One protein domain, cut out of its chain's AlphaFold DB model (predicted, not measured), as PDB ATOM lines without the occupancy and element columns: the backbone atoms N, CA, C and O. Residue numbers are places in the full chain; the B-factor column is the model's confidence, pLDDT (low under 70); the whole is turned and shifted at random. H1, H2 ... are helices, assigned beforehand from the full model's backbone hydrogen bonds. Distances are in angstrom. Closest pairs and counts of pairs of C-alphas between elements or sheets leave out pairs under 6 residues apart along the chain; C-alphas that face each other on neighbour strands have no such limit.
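Overview. This is residues 4 to 65 of the 413 residues of an uncharacterized protein of Lysinibacillus sp. YR326 (UniProt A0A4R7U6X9). Four short helices stand roughly lengthwise at the corners of a four-sided group, H2 and H3 running one way and H1 and H4 the other, with few contacts between them. The link from H3 to H4 reaches out past one end to Phe 50 and adds to the long axis. The printed part has 62 residues with four named helices, H1, H2, H3 and H4 in chain order, and no named strand; the class is all helix. The whole is compact, with a radius of gyration of the C-alphas of 10.9 A and spans of 32 by 23 by 17 A.

Along the chain. Find C-alpha 4 at (279.013, 171.847, 246.412); from there H1 runs through residues 4 to 13, 14.4 A long. H2 follows at residues 16 to 25, 14.7 A. Look next at C-alpha 34, (267.886, 164.907, 255.075), where H3 begins; it runs to residue 46 over 18.4 A. H4, residues 57 to 65, spans 12.4 A and ends at C-alpha 65, (283.927, 170.822, 262.141).

Arrangement. H3 touches H1 with residues 34 to 38 alone, at a steep tilt of 39 degrees, opposite ways; their closest C-alphas, Glu 7 and Ala 38, are 7.0 A apart. With residues 34 to 37 alone H3 only just touches H2, with 3 pairs of C-alphas within 8 A, the closest being Tyr 16 and Arg 34 at 5.7 A. H3 and H4 are close but not clearly touching, their closest C-alphas, Val 45 and Glu 57, 6.2 A apart. H1 and H2 are apart; H4 is only just apart from H1, at 8.5 A, and from H2, at 8.1 A. In H1, H2, H3 and H4 every O i to N i+4 pair is within hydrogen-bond range.

Size, cuts and confidence. The C-alphas of Lys 12 and Phe 50, the two farthest apart, are 33.1 A apart. The printed part has no cut and no long link. Look at residues 48 to 50 for pLDDT under 70.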
ATOM      1  N   GLY A   4     279.058 173.140 247.101       94.62
ATOM      2  CA  GLY A   4     279.013 171.847 246.412       94.62
ATOM      3  C   GLY A   4     279.754 170.756 247.188       94.62
ATOM      4  O   GLY A   4     279.291 169.621 247.263       94.62
ATOM      5  N   ASN A   5     280.872 171.101 247.828       95.31
ATOM      6  CA  ASN A   5     281.585 170.181 248.715       95.31
ATOM      7  C   ASN A   5     280.863 170.001 250.058       95.31
ATOM      8  O   ASN A   5     280.785 168.879 250.557       95.31
ATOM      9  N   VAL A   6     280.293 171.075 250.620       95.44
ATOM     10  CA  VAL A   6     279.500 171.003 251.860       95.44
ATOM     11  C   VAL A   6     278.337 170.030 251.702       95.44
ATOM     12  O   VAL A   6     278.200 169.128 252.519       95.44
ATOM     13  N   GLU A   7     277.542 170.145 250.639       95.00
ATOM     14  CA  GLU A   7     276.398 169.263 250.382       95.00
ATOM     15  C   GLU A   7     276.814 167.789 250.298       95.00
ATOM     16  O   GLU A   7     276.162 166.927 250.887       95.00
ATOM     17  N   LYS A   8     277.952 167.491 249.661       95.00
ATOM     18  CA  LYS A   8     278.499 166.127 249.593       95.00
ATOM     19  C   LYS A   8     278.957 165.605 250.955       95.00
ATOM     20  O   LYS A   8     278.775 164.425 251.255       95.00
ATOM     21  N   ILE A   9     279.564 166.452 251.787       95.19
ATOM     22  CA  ILE A   9     279.957 166.082 253.158       95.19
ATOM     23  C   ILE A   9     278.708 165.810 253.998       95.19
ATOM     24  O   ILE A   9     278.610 164.780 254.666       95.19
ATOM     25  N   LEU A  10     277.733 166.708 253.915       94.88
ATOM     26  CA  LEU A  10     276.452 166.618 254.595       94.88
ATOM     27  C   LEU A  10     275.685 165.335 254.238       94.88
ATOM     28  O   LEU A  10     275.152 164.654 255.120       94.88
ATOM     29  N   ASP A  11     275.666 164.969 252.960       93.44
ATOM     30  CA  ASP A  11     275.036 163.740 252.480       93.44
ATOM     31  C   ASP A  11     275.750 162.470 252.974       93.44
ATOM     32  O   ASP A  11     275.108 161.505 253.402       93.44
ATOM     33  N   LYS A  12     277.085 162.462 253.004       91.88
ATOM     34  CA  LYS A  12     277.847 161.252 253.353       91.88
ATOM     35  C   LYS A  12     278.037 161.041 254.847       91.88
ATOM     36  O   LYS A  12     278.073 159.894 255.289       91.88
ATOM     37  N   TYR A  13     278.180 162.120 255.611       93.44
ATOM     38  CA  TYR A  13     278.632 162.047 257.001       93.44
ATOM     39  C   TYR A  13     277.576 162.548 257.992       93.44
ATOM     40  O   TYR A  13     277.524 162.070 259.122       93.44
ATOM     41  N   THR A  14     276.660 163.439 257.609       92.81
ATOM     42  CA  THR A  14     275.735 164.051 258.576       92.81
ATOM     43  C   THR A  14     274.425 163.277 258.739       92.81
ATOM     44  O   THR A  14     273.552 163.284 257.870       92.81
ATOM     45  N   GLN A  15     274.221 162.665 259.906       90.81
ATOM     46  CA  GLN A  15     272.959 162.012 260.263       90.81
ATOM     47  C   GLN A  15     271.812 163.017 260.456       90.81
ATOM     48  O   GLN A  15     272.019 164.162 260.847       90.81
ATOM     49  N   TYR A  16     270.569 162.572 260.246       90.31
ATOM     50  CA  TYR A  16     269.376 163.418 260.392       90.31
ATOM     51  C   TYR A  16     269.269 164.081 261.778       90.31
ATOM     52  O   TYR A  16     268.895 165.246 261.879       90.31
ATOM     53  N   LYS A  17     269.666 163.375 262.844       89.81
ATOM     54  CA  LYS A  17     269.632 163.907 264.213       89.81
ATOM     55  C   LYS A  17     270.599 165.086 264.425       89.81
ATOM     56  O   LYS A  17     270.236 166.017 265.136       89.81
ATOM     57  N   HIS A  18     271.748 165.129 263.739       92.62
ATOM     58  CA  HIS A  18     272.646 166.297 263.782       92.62
ATOM     59  C   HIS A  18     271.950 167.564 263.267       92.62
ATOM     60  O   HIS A  18     272.087 168.634 263.859       92.62
ATOM     61  N   TYR A  19     271.152 167.440 262.201       93.56
ATOM     62  CA  TYR A  19     270.360 168.562 261.699       93.56
ATOM     63  C   TYR A  19     269.301 169.012 262.697       93.56
ATOM     64  O   TYR A  19     269.102 170.208 262.855       93.56
ATOM     65  N   GLN A  20     268.620 168.080 263.371       91.00
ATOM     66  CA  GLN A  20     267.605 168.431 264.367       91.00
ATOM     67  C   GLN A  20     268.202 169.285 265.489       91.00
ATOM     68  O   GLN A  20     267.647 170.332 265.801       91.00
ATOM     69  N   ILE A  21     269.365 168.887 266.016       90.19
ATOM     70  CA  ILE A  21     270.079 169.627 267.067       90.19
ATOM     71  C   ILE A  21     270.424 171.047 266.592       90.19
ATOM     72  O   ILE A  21     270.148 172.026 267.288       90.19
ATOM     73  N   LEU A  22     270.984 171.178 265.384       93.75
ATOM     74  CA  LEU A  22     271.321 172.483 264.814       93.75
ATOM     75  C   LEU A  22     270.075 173.355 264.601       93.75
ATOM     76  O   LEU A  22     270.070 174.537 264.939       93.75
ATOM     77  N   PHE A  23     269.013 172.778 264.046       94.56
ATOM     78  CA  PHE A  23     267.793 173.506 263.714       94.56
ATOM     79  C   PHE A  23     267.071 173.969 264.972       94.56
ATOM     80  O   PHE A  23     266.551 175.078 264.986       94.56
ATOM     81  N   ASP A  24     267.100 173.183 266.046       92.44
ATOM     82  CA  ASP A  24     266.548 173.585 267.338       92.44
ATOM     83  C   ASP A  24     267.315 174.768 267.932       92.44
ATOM     84  O   ASP A  24     266.699 175.741 268.372       92.44
ATOM     85  N   LYS A  25     268.655 174.730 267.866       92.06
ATOM     86  CA  LYS A  25     269.525 175.824 268.325       92.06
ATOM     87  C   LYS A  25     269.191 177.150 267.634       92.06
ATOM     88  O   LYS A  25     269.142 178.184 268.296       92.06
ATOM     89  N   TYR A  26     268.933 177.114 266.327       92.44
ATOM     90  CA  TYR A  26     268.621 178.301 265.519       92.44
ATOM     91  C   TYR A  26     267.122 178.518 265.267       92.44
ATOM     92  O   TYR A  26     266.751 179.425 264.525       92.44
ATOM     93  N   LYS A  27     266.249 177.720 265.897       92.75
ATOM     94  CA  LYS A  27     264.785 177.764 265.735       92.75
ATOM     95  C   LYS A  27     264.325 177.694 264.269       92.75
ATOM     96  O   LYS A  27     263.351 178.338 263.882       92.75
ATOM     97  N   LEU A  28     265.025 176.910 263.452       92.50
ATOM     98  CA  LEU A  28     264.693 176.698 262.048       92.50
ATOM     99  C   LEU A  28     263.575 175.653 261.892       92.50
ATOM    100  O   LEU A  28     263.520 174.679 262.650       92.50
ATOM    101  N   PRO A  29     262.688 175.801 260.892       92.00
ATOM    102  CA  PRO A  29     261.639 174.822 260.653       92.00
ATOM    103  C   PRO A  29     262.235 173.484 260.206       92.00
ATOM    104  O   PRO A  29     263.027 173.407 259.277       92.00
ATOM    105  N   ARG A  30     261.840 172.381 260.840       92.88
ATOM    106  CA  ARG A  30     262.343 171.057 260.455       92.88
ATOM    107  C   ARG A  30     261.680 170.568 259.160       92.88
ATOM    108  O   ARG A  30     260.515 170.852 258.882       92.88
ATOM    109  N   LYS A  31     262.414 169.777 258.383       92.62
ATOM    110  CA  LYS A  31     261.955 169.048 257.191       92.62
ATOM    111  C   LYS A  31     261.970 167.550 257.459       92.62
ATOM    112  O   LYS A  31     262.744 167.071 258.280       92.62
ATOM    113  N   SER A  32     261.134 166.801 256.750       89.69
ATOM    114  CA  SER A  32     260.999 165.349 256.920       89.69
ATOM    115  C   SER A  32     262.157 164.534 256.335       89.69
ATOM    116  O   SER A  32     262.331 163.383 256.720       89.69
ATOM    117  N   SER A  33     262.954 165.103 255.426       91.31
ATOM    118  CA  SER A  33     264.078 164.426 254.768       91.31
ATOM    119  C   SER A  33     265.410 165.126 255.031       91.31
ATOM    120  O   SER A  33     265.446 166.337 255.253       91.31
ATOM    121  N   ARG A  34     266.517 164.369 254.963       90.69
ATOM    122  CA  ARG A  34     267.886 164.907 255.075       90.69
ATOM    123  C   ARG A  34     268.165 165.949 253.995       90.69
ATOM    124  O   ARG A  34     268.588 167.046 254.330       90.69
ATOM    125  N   ASP A  35     267.817 165.660 252.744       91.62
ATOM    126  CA  ASP A  35     267.988 166.596 251.625       91.62
ATOM    127  C   ASP A  35     267.193 167.889 251.833       91.62
ATOM    128  O   ASP A  35     267.663 168.980 251.522       91.62
ATOM    129  N   GLY A  36     265.983 167.779 252.394       92.44
ATOM    130  CA  GLY A  36     265.174 168.939 252.755       92.44
ATOM    131  C   GLY A  36     265.837 169.782 253.844       92.44
ATOM    132  O   GLY A  36     265.848 171.007 253.736       92.44
ATOM    133  N   MET A  37     266.410 169.137 254.868       94.69
ATOM    134  CA  MET A  37     267.178 169.827 255.911       94.69
ATOM    135  C   MET A  37     268.428 170.500 255.325       94.69
ATOM    136  O   MET A  37     268.682 171.657 255.633       94.69
ATOM    137  N   ALA A  38     269.174 169.830 254.442       93.88
ATOM    138  CA  ALA A  38     270.374 170.384 253.813       93.88
ATOM    139  C   ALA A  38     270.069 171.634 252.968       93.88
ATOM    140  O   ALA A  38     270.749 172.649 253.101       93.88
ATOM    141  N   LYS A  39     268.999 171.599 252.161       93.00
ATOM    142  CA  LYS A  39     268.549 172.761 251.373       93.00
ATOM    143  C   LYS A  39     268.161 173.940 252.259       93.00
ATOM    144  O   LYS A  39     268.591 175.059 252.015       93.00
ATOM    145  N   MET A  40     267.405 173.679 253.322       93.69
ATOM    146  CA  MET A  40     267.023 174.720 254.272       93.69
ATOM    147  C   MET A  40     268.220 175.290 255.038       93.69
ATOM    148  O   MET A  40     268.234 176.473 255.354       93.69
ATOM    149  N   LEU A  41     269.227 174.466 255.336       94.56
ATOM    150  CA  LEU A  41     270.469 174.936 255.940       94.56
ATOM    151  C   LEU A  41     271.230 175.868 254.986       94.56
ATOM    152  O   LEU A  41     271.700 176.916 255.414       94.56
ATOM    153  N   ASN A  42     271.314 175.504 253.704       93.69
ATOM    154  CA  ASN A  42     271.910 176.331 252.655       93.69
ATOM    155  C   ASN A  42     271.196 177.695 252.554       93.69
ATOM    156  O   ASN A  42     271.842 178.742 252.630       93.69
ATOM    157  N   GLU A  43     269.860 177.692 252.513       91.81
ATOM    158  CA  GLU A  43     269.038 178.909 252.561       91.81
ATOM    159  C   GLU A  43     269.303 179.726 253.836       91.81
ATOM    160  O   GLU A  43     269.609 180.908 253.751       91.81
ATOM    161  N   ALA A  44     269.280 179.110 255.021       91.88
ATOM    162  CA  ALA A  44     269.458 179.806 256.299       91.88
ATOM    163  C   ALA A  44     270.845 180.449 256.491       91.88
ATOM    164  O   ALA A  44     271.013 181.302 257.364       91.88
ATOM    165  N   VAL A  45     271.847 180.028 255.721       92.56
ATOM    166  CA  VAL A  45     273.209 180.568 255.800       92.56
ATOM    167  C   VAL A  45     273.438 181.635 254.731       92.56
ATOM    168  O   VAL A  45     274.075 182.652 255.006       92.56
ATOM    169  N   ASN A  46     272.896 181.439 253.527       89.19
ATOM    170  CA  ASN A  46     273.113 182.346 252.398       89.19
ATOM    171  C   ASN A  46     272.026 183.417 252.228       89.19
ATOM    172  O   ASN A  46     272.276 184.414 251.552       89.19
ATOM    173  N   ASP A  47     270.835 183.238 252.806       82.56
ATOM    174  CA  ASP A  47     269.753 184.221 252.721       82.56
ATOM    175  C   ASP A  47     270.051 185.420 253.627       82.56
ATOM    176  O   ASP A  47     269.677 185.474 254.800       82.56
ATOM    177  N   ALA A  48     270.743 186.403 253.055       66.56
ATOM    178  CA  ALA A  48     270.933 187.720 253.637       66.56
ATOM    179  C   ALA A  48     269.627 188.528 253.535       66.56
ATOM    180  O   ALA A  48     269.549 189.542 252.838       66.56
ATOM    181  N   GLY A  49     268.579 188.069 254.222       65.88
ATOM    182  CA  GLY A  49     267.356 188.837 254.409       65.88
ATOM    183  C   GLY A  49     267.626 190.166 255.132       65.88
ATOM    184  O   GLY A  49     268.748 190.486 255.520       65.88
ATOM    185  N   PHE A  50     266.575 190.949 255.386       69.44
ATOM    186  CA  PHE A  50     266.701 192.272 256.024       69.44
ATOM    187  C   PHE A  50     267.388 192.249 257.408       69.44
ATOM    188  O   PHE A  50     267.992 193.239 257.813       69.44
ATOM    189  N   LEU A  51     267.312 191.125 258.128       74.44
ATOM    190  CA  LEU A  51     267.927 190.926 259.449       74.44
ATOM    191  C   LEU A  51     269.278 190.185 259.392       74.44
ATOM    192  O   LEU A  51     269.849 189.887 260.439       74.44
ATOM    193  N   GLY A  52     269.797 189.911 258.190       76.88
ATOM    194  CA  GLY A  52     270.961 189.054 257.967       76.88
ATOM    195  C   GLY A  52     270.625 187.560 258.001       76.88
ATOM    196  O   GLY A  52     269.494 187.167 258.296       76.88
ATOM    197  N   SER A  53     271.621 186.731 257.682       86.06
ATOM    198  CA  SER A  53     271.471 185.275 257.655       86.06
ATOM    199  C   SER A  53     271.125 184.719 259.041       86.06
ATOM    200  O   SER A  53     271.844 185.016 260.002       86.06
ATOM    201  N   PRO A  54     270.087 183.869 259.167       89.06
ATOM    202  CA  PRO A  54     269.765 183.183 260.418       89.06
ATOM    203  C   PRO A  54     270.946 182.430 261.045       89.06
ATOM    204  O   PRO A  54     271.058 182.371 262.270       89.06
ATOM    205  N   ILE A  55     271.825 181.861 260.214       91.88
ATOM    206  CA  ILE A  55     273.053 181.189 260.645       91.88
ATOM    207  C   ILE A  55     274.259 181.890 260.004       91.88
ATOM    208  O   ILE A  55     274.415 181.842 258.785       91.88
ATOM    209  N   PRO A  56     275.158 182.504 260.797       91.56
ATOM    210  CA  PRO A  56     276.404 183.057 260.271       91.56
ATOM    211  C   PRO A  56     277.305 181.977 259.652       91.56
ATOM    212  O   PRO A  56     277.425 180.885 260.209       91.56
ATOM    213  N   GLU A  57     278.032 182.299 258.574       90.88
ATOM    214  CA  GLU A  57     278.967 181.361 257.912       90.88
ATOM    215  C   GLU A  57     279.990 180.766 258.897       90.88
ATOM    216  O   GLU A  57     280.236 179.563 258.883       90.88
ATOM    217  N   ALA A  58     280.522 181.578 259.819       90.75
ATOM    218  CA  ALA A  58     281.453 181.117 260.851       90.75
ATOM    219  C   ALA A  58     280.831 180.091 261.815       90.75
ATOM    220  O   ALA A  58     281.515 179.184 262.283       90.75
ATOM    221  N   ALA A  59     279.532 180.215 262.096       93.00
ATOM    222  CA  ALA A  59     278.828 179.271 262.951       93.00
ATOM    223  C   ALA A  59     278.534 177.950 262.223       93.00
ATOM    224  O   ALA A  59     278.515 176.891 262.854       93.00
ATOM    225  N   LEU A  60     278.329 178.001 260.901       94.38
ATOM    226  CA  LEU A  60     278.255 176.804 260.070       94.38
ATOM    227  C   LEU A  60     279.618 176.105 259.973       94.38
ATOM    228  O   LEU A  60     279.656 174.889 260.109       94.38
ATOM    229  N   ASP A  61     280.712 176.845 259.761       93.06
ATOM    230  CA  ASP A  61     282.081 176.298 259.751       93.06
ATOM    231  C   ASP A  61     282.382 175.541 261.049       93.06
ATOM    232  O   ASP A  61     282.726 174.357 261.039       93.06
ATOM    233  N   GLU A  62     282.120 176.195 262.181       93.81
ATOM    234  CA  GLU A  62     282.236 175.577 263.497       93.81
ATOM    235  C   GLU A  62     281.382 174.313 263.617       93.81
ATOM    236  O   GLU A  62     281.895 173.259 263.993       93.81
ATOM    237  N   TRP A  63     280.101 174.370 263.256       95.25
ATOM    238  CA  TRP A  63     279.251 173.188 263.347       95.25
ATOM    239  C   TRP A  63     279.717 172.060 262.418       95.25
ATOM    240  O   TRP A  63     279.798 170.919 262.864       95.25
ATOM    241  N   LEU A  64     280.102 172.345 261.171       95.19
ATOM    242  CA  LEU A  64     280.636 171.345 260.238       95.19
ATOM    243  C   LEU A  64     281.877 170.655 260.811       95.19
ATOM    244  O   LEU A  64     282.025 169.443 260.666       95.19
ATOM    245  N   SER A  65     282.738 171.392 261.505       95.25
ATOM    246  CA  SER A  65     283.927 170.822 262.141       95.25
ATOM    247  C   SER A  65     283.633 169.994 263.398       95.25
ATOM    248  O   SER A  65     284.480 169.199 263.793       95.25
TER     249      SER A  65